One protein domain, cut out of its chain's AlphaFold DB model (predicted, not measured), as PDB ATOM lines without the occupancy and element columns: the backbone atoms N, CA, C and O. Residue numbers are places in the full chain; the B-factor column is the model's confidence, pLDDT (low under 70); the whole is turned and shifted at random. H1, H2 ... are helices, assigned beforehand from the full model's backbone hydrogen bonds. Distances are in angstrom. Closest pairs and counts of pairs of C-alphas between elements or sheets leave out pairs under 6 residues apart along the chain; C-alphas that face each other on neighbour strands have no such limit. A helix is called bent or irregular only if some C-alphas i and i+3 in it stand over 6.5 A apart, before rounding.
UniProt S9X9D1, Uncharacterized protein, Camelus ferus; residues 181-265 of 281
ATOM      1  N   PRO A 181     186.703 267.146 171.046       63.59
ATOM      2  CA  PRO A 181     185.864 266.936 169.874       63.59
ATOM      3  C   PRO A 181     185.566 268.287 169.222       63.59
ATOM      4  O   PRO A 181     185.209 269.238 169.920       63.59
ATOM      5  N   GLN A 182     185.723 268.396 167.898       66.81
ATOM      6  CA  GLN A 182     185.309 269.616 167.204       66.81
ATOM      7  C   GLN A 182     183.823 269.873 167.493       66.81
ATOM      8  O   GLN A 182     183.035 268.924 167.417       66.81
ATOM      9  N   PRO A 183     183.436 271.115 167.839       69.50
ATOM     10  CA  PRO A 183     182.091 271.393 168.305       69.50
ATOM     11  C   PRO A 183     181.073 271.027 167.220       69.50
ATOM     12  O   PRO A 183     181.190 271.446 166.065       69.50
ATOM     13  N   GLY A 184     180.094 270.206 167.600       67.12
ATOM     14  CA  GLY A 184     178.854 270.055 166.845       67.12
ATOM     15  C   GLY A 184     177.973 271.304 166.995       67.12
ATOM     16  O   GLY A 184     178.277 272.169 167.825       67.12
ATOM     17  N   PRO A 185     176.880 271.415 166.223       63.22
ATOM     18  CA  PRO A 185     175.962 272.551 166.321       63.22
ATOM     19  C   PRO A 185     175.452 272.714 167.765       63.22
ATOM     20  O   PRO A 185     174.941 271.763 168.356       63.22
ATOM     21  N   GLY A 186     175.639 273.905 168.351       67.31
ATOM     22  CA  GLY A 186     175.250 274.230 169.734       67.31
ATOM     23  C   GLY A 186     176.258 273.883 170.847       67.31
ATOM     24  O   GLY A 186     176.063 274.323 171.976       67.31
ATOM     25  N   ALA A 187     177.353 273.166 170.562       77.25
ATOM     26  CA  ALA A 187     178.390 272.808 171.553       77.25
ATOM     27  C   ALA A 187     179.603 273.768 171.562       77.25
ATOM     28  O   ALA A 187     180.591 273.554 172.267       77.25
ATOM     29  N   LEU A 188     179.548 274.837 170.760       82.38
ATOM     30  CA  LEU A 188     180.655 275.777 170.568       82.38
ATOM     31  C   LEU A 188     180.990 276.564 171.844       82.38
ATOM     32  O   LEU A 188     182.164 276.779 172.137       82.38
ATOM     33  N   ALA A 189     179.982 276.935 172.636       80.62
ATOM     34  CA  ALA A 189     180.187 277.641 173.898       80.62
ATOM     35  C   ALA A 189     180.949 276.788 174.930       80.62
ATOM     36  O   ALA A 189     181.901 277.268 175.540       80.62
ATOM     37  N   GLU A 190     180.587 275.509 175.082       82.25
ATOM     38  CA  GLU A 190     181.267 274.578 175.996       82.25
ATOM     39  C   GLU A 190     182.717 274.324 175.567       82.25
ATOM     40  O   GLU A 190     183.630 274.317 176.395       82.25
ATOM     41  N   TRP A 191     182.945 274.187 174.259       84.00
ATOM     42  CA  TRP A 191     184.278 274.021 173.682       84.00
ATOM     43  C   TRP A 191     185.172 275.253 173.916       84.00
ATOM     44  O   TRP A 191     186.321 275.119 174.346       84.00
ATOM     45  N   LEU A 192     184.642 276.462 173.701       83.81
ATOM     46  CA  LEU A 192     185.361 277.718 173.949       83.81
ATOM     47  C   LEU A 192     185.656 277.947 175.438       83.81
ATOM     48  O   LEU A 192     186.727 278.456 175.783       83.81
ATOM     49  N   GLU A 193     184.747 277.554 176.329       83.19
ATOM     50  CA  GLU A 193     184.974 277.611 177.775       83.19
ATOM     51  C   GLU A 193     186.036 276.605 178.234       83.19
ATOM     52  O   GLU A 193     186.919 276.960 179.020       83.19
ATOM     53  N   ALA A 194     186.039 275.387 177.686       84.44
ATOM     54  CA  ALA A 194     187.093 274.408 177.952       84.44
ATOM     55  C   ALA A 194     188.478 274.939 177.536       84.44
ATOM     56  O   ALA A 194     189.442 274.834 178.299       84.44
ATOM     57  N   LEU A 195     188.578 275.589 176.371       83.50
ATOM     58  CA  LEU A 195     189.820 276.221 175.915       83.50
ATOM     59  C   LEU A 195     190.228 277.428 176.766       83.50
ATOM     60  O   LEU A 195     191.419 277.613 177.030       83.50
ATOM     61  N   ARG A 196     189.267 278.232 177.230       83.75
ATOM     62  CA  ARG A 196     189.528 279.378 178.114       83.75
ATOM     63  C   ARG A 196     190.229 278.960 179.406       83.75
ATOM     64  O   ARG A 196     191.066 279.706 179.903       83.75
ATOM     65  N   VAL A 197     189.899 277.783 179.937       84.31
ATOM     66  CA  VAL A 197     190.528 277.240 181.150       84.31
ATOM     67  C   VAL A 197     191.834 276.511 180.823       84.31
ATOM     68  O   VAL A 197     192.837 276.715 181.506       84.31
ATOM     69  N   ALA A 198     191.848 275.688 179.772       85.06
ATOM     70  CA  ALA A 198     192.990 274.835 179.450       85.06
ATOM     71  C   ALA A 198     194.220 275.618 178.953       85.06
ATOM     72  O   ALA A 198     195.339 275.325 179.370       85.06
ATOM     73  N   LEU A 199     194.038 276.628 178.092       85.38
ATOM     74  CA  LEU A 199     195.166 277.317 177.449       85.38
ATOM     75  C   LEU A 199     196.031 278.126 178.438       85.38
ATOM     76  O   LEU A 199     197.256 277.973 178.400       85.38
ATOM     77  N   PRO A 200     195.467 278.944 179.352       85.25
ATOM     78  CA  PRO A 200     196.270 279.638 180.358       85.25
ATOM     79  C   PRO A 200     196.892 278.679 181.378       85.25
ATOM     80  O   PRO A 200     198.019 278.908 181.813       85.25
ATOM     81  N   ALA A 201     196.195 277.594 181.739       86.31
ATOM     82  CA  ALA A 201     196.716 276.590 182.667       86.31
ATOM     83  C   ALA A 201     197.968 275.890 182.109       86.31
ATOM     84  O   ALA A 201     198.950 275.696 182.830       86.31
ATOM     85  N   GLU A 202     197.983 275.572 180.816       86.62
ATOM     86  CA  GLU A 202     199.158 274.994 180.151       86.62
ATOM     87  C   GLU A 202     200.307 275.983 180.036       86.62
ATOM     88  O   GLU A 202     201.459 275.611 180.259       86.62
ATOM     89  N   LEU A 203     200.017 277.251 179.742       87.50
ATOM     90  CA  LEU A 203     201.051 278.281 179.693       87.50
ATOM     91  C   LEU A 203     201.674 278.512 181.079       87.50
ATOM     92  O   LEU A 203     202.897 278.583 181.193       87.50
ATOM     93  N   ALA A 204     200.855 278.536 182.133       87.00
ATOM     94  CA  ALA A 204     201.322 278.626 183.517       87.00
ATOM     95  C   ALA A 204     202.161 277.402 183.919       87.00
ATOM     96  O   ALA A 204     203.188 277.537 184.582       87.00
ATOM     97  N   THR A 205     201.773 276.207 183.466       85.31
ATOM     98  CA  THR A 205     202.536 274.967 183.670       85.31
ATOM     99  C   THR A 205     203.887 275.019 182.947       85.31
ATOM    100  O   THR A 205     204.920 274.645 183.511       85.31
ATOM    101  N   ALA A 206     203.908 275.541 181.718       86.00
ATOM    102  CA  ALA A 206     205.126 275.741 180.940       86.00
ATOM    103  C   ALA A 206     206.089 276.717 181.628       86.00
ATOM    104  O   ALA A 206     207.290 276.458 181.702       86.00
ATOM    105  N   GLU A 207     205.569 277.824 182.153       86.75
ATOM    106  CA  GLU A 207     206.360 278.832 182.855       86.75
ATOM    107  C   GLU A 207     206.886 278.310 184.199       86.75
ATOM    108  O   GLU A 207     208.069 278.453 184.501       86.75
ATOM    109  N   ALA A 208     206.039 277.643 184.983       85.12
ATOM    110  CA  ALA A 208     206.404 277.183 186.314       85.12
ATOM    111  C   ALA A 208     207.355 275.975 186.304       85.12
ATOM    112  O   ALA A 208     208.217 275.883 187.185       85.12
ATOM    113  N   LEU A 209     207.206 275.050 185.346       83.50
ATOM    114  CA  LEU A 209     207.962 273.794 185.328       83.50
ATOM    115  C   LEU A 209     208.934 273.652 184.154       83.50
ATOM    116  O   LEU A 209     210.035 273.141 184.350       83.50
ATOM    117  N   VAL A 210     208.580 274.094 182.945       83.00
ATOM    118  CA  VAL A 210     209.406 273.843 181.745       83.00
ATOM    119  C   VAL A 210     210.463 274.930 181.539       83.00
ATOM    120  O   VAL A 210     211.611 274.612 181.225       83.00
ATOM    121  N   ALA A 211     210.123 276.200 181.771       85.44
ATOM    122  CA  ALA A 211     211.052 277.325 181.668       85.44
ATOM    123  C   ALA A 211     212.327 277.180 182.528       85.44
ATOM    124  O   ALA A 211     213.405 277.387 181.972       85.44
ATOM    125  N   PRO A 212     212.277 276.772 183.819       82.56
ATOM    126  CA  PRO A 212     213.490 276.603 184.628       82.56
ATOM    127  C   PRO A 212     214.363 275.412 184.199       82.56
ATOM    128  O   PRO A 212     215.528 275.342 184.579       82.56
ATOM    129  N   CYS A 213     213.821 274.475 183.414       80.38
ATOM    130  CA  CYS A 213     214.537 273.280 182.959       80.38
ATOM    131  C   CYS A 213     215.204 273.457 181.584       80.38
ATOM    132  O   CYS A 213     215.941 272.579 181.140       80.38
ATOM    133  N   CYS A 214     214.924 274.555 180.878       78.50
ATOM    134  CA  CYS A 214     215.388 274.793 179.515       78.50
ATOM    135  C   CYS A 214     216.289 276.035 179.437       78.50
ATOM    136  O   CYS A 214     216.045 277.021 180.128       78.50
ATOM    137  N   PRO A 215     217.307 276.047 178.555       85.25
ATOM    138  CA  PRO A 215     218.134 277.230 178.357       85.25
ATOM    139  C   PRO A 215     217.303 278.456 177.927       85.25
ATOM    140  O   PRO A 215     216.421 278.325 177.072       85.25
ATOM    141  N   PRO A 216     217.624 279.672 178.409       81.81
ATOM    142  CA  PRO A 216     216.805 280.866 178.170       81.81
ATOM    143  C   PRO A 216     216.691 281.234 176.682       81.81
ATOM    144  O   PRO A 216     215.663 281.733 176.225       81.81
ATOM    145  N   HIS A 217     217.709 280.911 175.881       82.69
ATOM    146  CA  HIS A 217     217.726 281.180 174.442       82.69
ATOM    147  C   HIS A 217     216.755 280.305 173.624       82.69
ATOM    148  O   HIS A 217     216.550 280.572 172.442       82.69
ATOM    149  N   TYR A 218     216.149 279.269 174.219       81.88
ATOM    150  CA  TYR A 218     215.122 278.458 173.555       81.88
ATOM    151  C   TYR A 218     213.747 279.134 173.588       81.88
ATOM    152  O   TYR A 218     212.891 278.770 172.786       81.88
ATOM    153  N   LYS A 219     213.538 280.107 174.494       85.38
ATOM    154  CA  LYS A 219     212.287 280.876 174.626       85.38
ATOM    155  C   LYS A 219     211.043 279.973 174.622       85.38
ATOM    156  O   LYS A 219     210.063 280.238 173.929       85.38
ATOM    157  N   VAL A 220     211.094 278.885 175.396       85.12
ATOM    158  CA  VAL A 220     210.121 277.779 175.327       85.12
ATOM    159  C   VAL A 220     208.687 278.250 175.573       85.12
ATOM    160  O   VAL A 220     207.796 277.870 174.824       85.12
ATOM    161  N   VAL A 221     208.469 279.147 176.537       87.19
ATOM    162  CA  VAL A 221     207.138 279.708 176.833       87.19
ATOM    163  C   VAL A 221     206.568 280.482 175.638       87.19
ATOM    164  O   VAL A 221     205.395 280.335 175.310       87.19
ATOM    165  N   GLN A 222     207.400 281.250 174.924       88.12
ATOM    166  CA  GLN A 222     206.971 281.974 173.719       88.12
ATOM    167  C   GLN A 222     206.638 281.010 172.578       88.12
ATOM    168  O   GLN A 222     205.661 281.213 171.861       88.12
ATOM    169  N   LEU A 223     207.421 279.939 172.435       86.81
ATOM    170  CA  LEU A 223     207.161 278.892 171.451       86.81
ATOM    171  C   LEU A 223     205.843 278.162 171.753       86.81
ATOM    172  O   LEU A 223     205.063 277.923 170.833       86.81
ATOM    173  N   TRP A 224     205.551 277.864 173.021       87.75
ATOM    174  CA  TRP A 224     204.289 277.246 173.447       87.75
ATOM    175  C   TRP A 224     203.098 278.169 173.201       87.75
ATOM    176  O   TRP A 224     202.139 277.761 172.551       87.75
ATOM    177  N   ALA A 225     203.195 279.429 173.630       89.38
ATOM    178  CA  ALA A 225     202.186 280.448 173.373       89.38
ATOM    179  C   ALA A 225     201.887 280.605 171.876       89.38
ATOM    180  O   ALA A 225     200.725 280.598 171.470       89.38
ATOM    181  N   HIS A 226     202.932 280.704 171.050       89.62
ATOM    182  CA  HIS A 226     202.780 280.809 169.603       89.62
ATOM    183  C   HIS A 226     202.101 279.570 169.014       89.62
ATOM    184  O   HIS A 226     201.206 279.705 168.185       89.62
ATOM    185  N   THR A 227     202.483 278.378 169.477       89.00
ATOM    186  CA  THR A 227     201.905 277.114 169.001       89.00
ATOM    187  C   THR A 227     200.416 277.049 169.335       89.00
ATOM    188  O   THR A 227     199.619 276.924 168.410       89.00
ATOM    189  N   LEU A 228     200.033 277.270 170.600       88.12
ATOM    190  CA  LEU A 228     198.631 277.306 171.042       88.12
ATOM    191  C   LEU A 228     197.799 278.357 170.299       88.12
ATOM    192  O   LEU A 228     196.665 278.095 169.906       88.12
ATOM    193  N   HIS A 229     198.354 279.555 170.103       89.50
ATOM    194  CA  HIS A 229     197.678 280.622 169.367       89.50
ATOM    195  C   HIS A 229     197.483 280.248 167.892       89.50
ATOM    196  O   HIS A 229     196.399 280.431 167.337       89.50
ATOM    197  N   SER A 230     198.516 279.697 167.253       88.44
ATOM    198  CA  SER A 230     198.470 279.307 165.842       88.44
ATOM    199  C   SER A 230     197.506 278.145 165.588       88.44
ATOM    200  O   SER A 230     196.770 278.170 164.598       88.44
ATOM    201  N   SER A 231     197.447 277.169 166.497       86.94
ATOM    202  CA  SER A 231     196.534 276.031 166.414       86.94
ATOM    203  C   SER A 231     195.093 276.444 166.700       86.94
ATOM    204  O   SER A 231     194.193 276.039 165.963       86.94
ATOM    205  N   LEU A 232     194.871 277.332 167.678       87.50
ATOM    206  CA  LEU A 232     193.560 277.930 167.935       87.50
ATOM    207  C   LEU A 232     193.058 278.702 166.715       87.50
ATOM    208  O   LEU A 232     191.938 278.474 166.266       87.50
ATOM    209  N   ARG A 233     193.898 279.564 166.129       86.81
ATOM    210  CA  ARG A 233     193.557 280.305 164.909       86.81
ATOM    211  C   ARG A 233     193.166 279.358 163.774       86.81
ATOM    212  O   ARG A 233     192.143 279.586 163.137       86.81
ATOM    213  N   ARG A 234     193.953 278.303 163.541       87.00
ATOM    214  CA  ARG A 234     193.681 277.298 162.502       87.00
ATOM    215  C   ARG A 234     192.340 276.597 162.744       87.00
ATOM    216  O   ARG A 234     191.550 276.467 161.817       87.00
ATOM    217  N   CYS A 235     192.058 276.207 163.988       83.69
ATOM    218  CA  CYS A 235     190.799 275.560 164.356       83.69
ATOM    219  C   CYS A 235     189.593 276.498 164.181       83.69
ATOM    220  O   CYS A 235     188.573 276.091 163.633       83.69
ATOM    221  N   LEU A 236     189.710 277.764 164.593       83.69
ATOM    222  CA  LEU A 236     188.652 278.761 164.404       83.69
ATOM    223  C   LEU A 236     188.398 279.055 162.919       83.69
ATOM    224  O   LEU A 236     187.247 279.203 162.525       83.69
ATOM    225  N   GLN A 237     189.446 279.093 162.088       84.62
ATOM    226  CA  GLN A 237     189.313 279.247 160.633       84.62
ATOM    227  C   GLN A 237     188.565 278.063 160.007       84.62
ATOM    228  O   GLN A 237     187.618 278.274 159.257       84.62
ATOM    229  N   GLN A 238     188.915 276.833 160.389       83.38
ATOM    230  CA  GLN A 238     188.211 275.626 159.939       83.38
ATOM    231  C   GLN A 238     186.739 275.600 160.377       83.38
ATOM    232  O   GLN A 238     185.896 275.094 159.642       83.38
ATOM    233  N   LEU A 239     186.417 276.138 161.558       79.75
ATOM    234  CA  LEU A 239     185.034 276.266 162.027       79.75
ATOM    235  C   LEU A 239     184.250 277.332 161.251       79.75
ATOM    236  O   LEU A 239     183.075 277.121 160.970       79.75
ATOM    237  N   LEU A 240     184.893 278.439 160.872       78.44
ATOM    238  CA  LEU A 240     184.275 279.504 160.074       78.44
ATOM    239  C   LEU A 240     183.971 279.074 158.630       78.44
ATOM    240  O   LEU A 240     183.049 279.602 158.017       78.44
ATOM    241  N   GLU A 241     184.740 278.129 158.090       79.81
ATOM    242  CA  GLU A 241     184.537 277.566 156.749       79.81
ATOM    243  C   GLU A 241     183.406 276.518 156.698       79.81
ATOM    244  O   GLU A 241     182.995 276.109 155.609       79.81
ATOM    245  N   ARG A 242     182.866 276.083 157.850       76.00
ATOM    246  CA  ARG A 242     181.751 275.124 157.894       76.00
ATOM    247  C   ARG A 242     180.409 275.806 157.580       76.00
ATOM    248  O   ARG A 242     180.085 276.823 158.188       76.00
ATOM    249  N   PRO A 243     179.564 275.207 156.721       64.06
ATOM    250  CA  PRO A 243     178.295 275.805 156.293       64.06
ATOM    251  C   PRO A 243     177.168 275.790 157.348       64.06
ATOM    252  O   PRO A 243     176.109 276.356 157.098       64.06
ATOM    253  N   GLU A 244     177.362 275.166 158.515       64.12
ATOM    254  CA  GLU A 244     176.315 274.954 159.534       64.12
ATOM    255  C   GLU A 244     176.355 275.950 160.711       64.12
ATOM    256  O   GLU A 244     175.661 275.761 161.710       64.12
ATOM    257  N   LEU A 245     177.164 277.012 160.635       69.88
ATOM    258  CA  LEU A 245     177.335 277.937 161.758       69.88
ATOM    259  C   LEU A 245     176.146 278.910 161.869       69.88
ATOM    260  O   LEU A 245     175.999 279.845 161.078       69.88
ATOM    261  N   GLY A 246     175.280 278.693 162.861       75.00
ATOM    262  CA  GLY A 246     174.136 279.563 163.135       75.00
ATOM    263  C   GLY A 246     174.540 280.953 163.651       75.00
ATOM    264  O   GLY A 246     175.632 281.153 164.179       75.00
ATOM    265  N   ALA A 247     173.626 281.927 163.566       76.75
ATOM    266  CA  ALA A 247     173.863 283.306 164.023       76.75
ATOM    267  C   ALA A 247     174.186 283.428 165.533       76.75
ATOM    268  O   ALA A 247     174.824 284.387 165.962       76.75
ATOM    269  N   ALA A 248     173.753 282.461 166.349       77.88
ATOM    270  CA  ALA A 248     174.076 282.404 167.776       77.88
ATOM    271  C   ALA A 248     175.526 281.948 168.028       77.88
ATOM    272  O   ALA A 248     176.220 282.501 168.884       77.88
ATOM    273  N   ASP A 249     176.014 280.986 167.242       78.31
ATOM    274  CA  ASP A 249     177.377 280.454 167.347       78.31
ATOM    275  C   ASP A 249     178.414 281.467 166.832       78.31
ATOM    276  O   ASP A 249     179.497 281.612 167.400       78.31
ATOM    277  N   THR A 250     178.069 282.258 165.810       80.88
ATOM    278  CA  THR A 250     178.925 283.365 165.349       80.88
ATOM    279  C   THR A 250     179.030 284.482 166.385       80.88
ATOM    280  O   THR A 250     180.124 285.009 166.599       80.88
ATOM    281  N   PHE A 251     177.930 284.824 167.066       82.50
ATOM    282  CA  PHE A 251     177.934 285.837 168.124       82.50
ATOM    283  C   PHE A 251     178.759 285.400 169.343       82.50
ATOM    284  O   PHE A 251     179.584 286.174 169.830       82.50
ATOM    285  N   THR A 252     178.598 284.155 169.804       83.50
ATOM    286  CA  THR A 252     179.377 283.616 170.937       83.50
ATOM    287  C   THR A 252     180.876 283.561 170.631       83.50
ATOM    288  O   THR A 252     181.684 283.946 171.480       83.50
ATOM    289  N   LEU A 253     181.261 283.194 169.404       83.69
ATOM    290  CA  LEU A 253     182.655 283.217 168.954       83.69
ATOM    291  C   LEU A 253     183.227 284.641 168.917       83.69
ATOM    292  O   LEU A 253     184.326 284.871 169.426       83.69
ATOM    293  N   LEU A 254     182.490 285.607 168.357       83.38
ATOM    294  CA  LEU A 254     182.891 287.021 168.317       83.38
ATOM    295  C   LEU A 254     183.081 287.593 169.722       83.38
ATOM    296  O   LEU A 254     184.101 288.228 170.000       83.38
ATOM    297  N   GLN A 255     182.130 287.330 170.616       83.81
ATOM    298  CA  GLN A 255     182.199 287.773 172.002       83.81
ATOM    299  C   GLN A 255     183.406 287.159 172.722       83.81
ATOM    300  O   GLN A 255     184.136 287.871 173.415       83.81
ATOM    301  N   TRP A 256     183.661 285.862 172.531       84.75
ATOM    302  CA  TRP A 256     184.810 285.188 173.130       84.75
ATOM    303  C   TRP A 256     186.138 285.724 172.581       84.75
ATOM    304  O   TRP A 256     187.038 286.053 173.351       84.75
ATOM    305  N   ALA A 257     186.263 285.897 171.265       81.75
ATOM    306  CA  ALA A 257     187.482 286.420 170.654       81.75
ATOM    307  C   ALA A 257     187.794 287.852 171.124       81.75
ATOM    308  O   ALA A 257     188.934 288.143 171.490       81.75
ATOM    309  N   LEU A 258     186.784 288.728 171.157       79.06
ATOM    310  CA  LEU A 258     186.962 290.147 171.478       79.06
ATOM    311  C   LEU A 258     187.140 290.419 172.973       79.06
ATOM    312  O   LEU A 258     187.950 291.267 173.340       79.06
ATOM    313  N   HIS A 259     186.404 289.719 173.836       72.94
ATOM    314  CA  HIS A 259     186.359 290.050 175.265       72.94
ATOM    315  C   HIS A 259     187.095 289.056 176.156       72.94
ATOM    316  O   HIS A 259     187.560 289.429 177.231       72.94
ATOM    317  N   VAL A 260     187.223 287.800 175.731       72.00
ATOM    318  CA  VAL A 260     187.765 286.731 176.573       72.00
ATOM    319  C   VAL A 260     189.185 286.388 176.158       72.00
ATOM    320  O   VAL A 260     190.086 286.425 176.993       72.00
ATOM    321  N   TYR A 261     189.421 286.114 174.879       71.44
ATOM    322  CA  TYR A 261     190.745 285.763 174.382       71.44
ATOM    323  C   TYR A 261     191.696 286.957 174.453       71.44
ATOM    324  O   TYR A 261     192.712 286.879 175.131       71.44
ATOM    325  N   LEU A 262     191.331 288.101 173.866       64.50
ATOM    326  CA  LEU A 262     192.165 289.311 173.906       64.50
ATOM    327  C   LEU A 262     192.336 289.899 175.320       64.50
ATOM    328  O   LEU A 262     193.340 290.556 175.583       64.50
ATOM    329  N   GLY A 263     191.386 289.660 176.234       58.19
ATOM    330  CA  GLY A 263     191.434 290.158 177.614       58.19
ATOM    331  C   GLY A 263     192.220 289.271 178.591       58.19
ATOM    332  O   GLY A 263     192.891 289.785 179.481       58.19
ATOM    333  N   SER A 264     192.158 287.944 178.432       52.12
ATOM    334  CA  SER A 264     192.877 286.979 179.290       52.12
ATOM    335  C   SER A 264     194.300 286.699 178.812       52.12
ATOM    336  O   SER A 264     195.188 286.388 179.605       52.12
ATOM    337  N   VAL A 265     194.532 286.841 177.511       49.03
ATOM    338  CA  VAL A 265     195.810 286.586 176.866       49.03
ATOM    339  C   VAL A 265     196.574 287.906 176.792       49.03
ATOM    340  O   VAL A 265     196.783 288.489 175.732       49.03
TER     341      VAL A 265
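What this domain is: This is residues 181 to 265 of the 281 residues of an uncharacterized protein of Camelus ferus (UniProt S9X9D1). H1 and H2 make a long helical hairpin that opens away from its link, and H3 folds back beside the first part of H1. The 85 printed residues hold three named helices, H1, H2, H3, and no named strand: all helix. The whole is a loose rod, radius of gyration of the C-alphas 15.0 A, spanning 46 by 22 by 19 A.

How they stand to each other: H1, residues 188 to 213, touches H2, residues 220 to 240, in a hairpin, with its residues 199 to 211 alone; closest C-alphas Ala 206 and Val 221, 6.1 A; shallow tilt of 16 degrees, opposite ways. H3, residues 247 to 264, touches residues 188 to 196 of H1 alone; closest C-alphas Leu 188 and Asp 249, 6.6 A; shallow tilt of 24 degrees, the same way. H2 and H3 are near each other, closest C-alphas 8.4 A apart. Every O i to N i+4 pair is within hydrogen-bond range in H2, 18 of 22 in H1, 11 of 14 in H3.

Where its parts are: H1 begins at C-alpha 188 (180.655, 275.777, 170.568), measures 36.2 A and is only just irregular, C-alphas 208 and 211 being 6.6 A apart. H2 measures 30.1 A. H3, 24.7 A, ends at C-alpha 264 (192.877, 286.979, 179.290).

The domain as a whole: The printed part has no cut, and both links are short. Residues 213 to 218 stand free. pLDDT is under 70 at residues 181 to 186, 243 to 245 and 262 to 265.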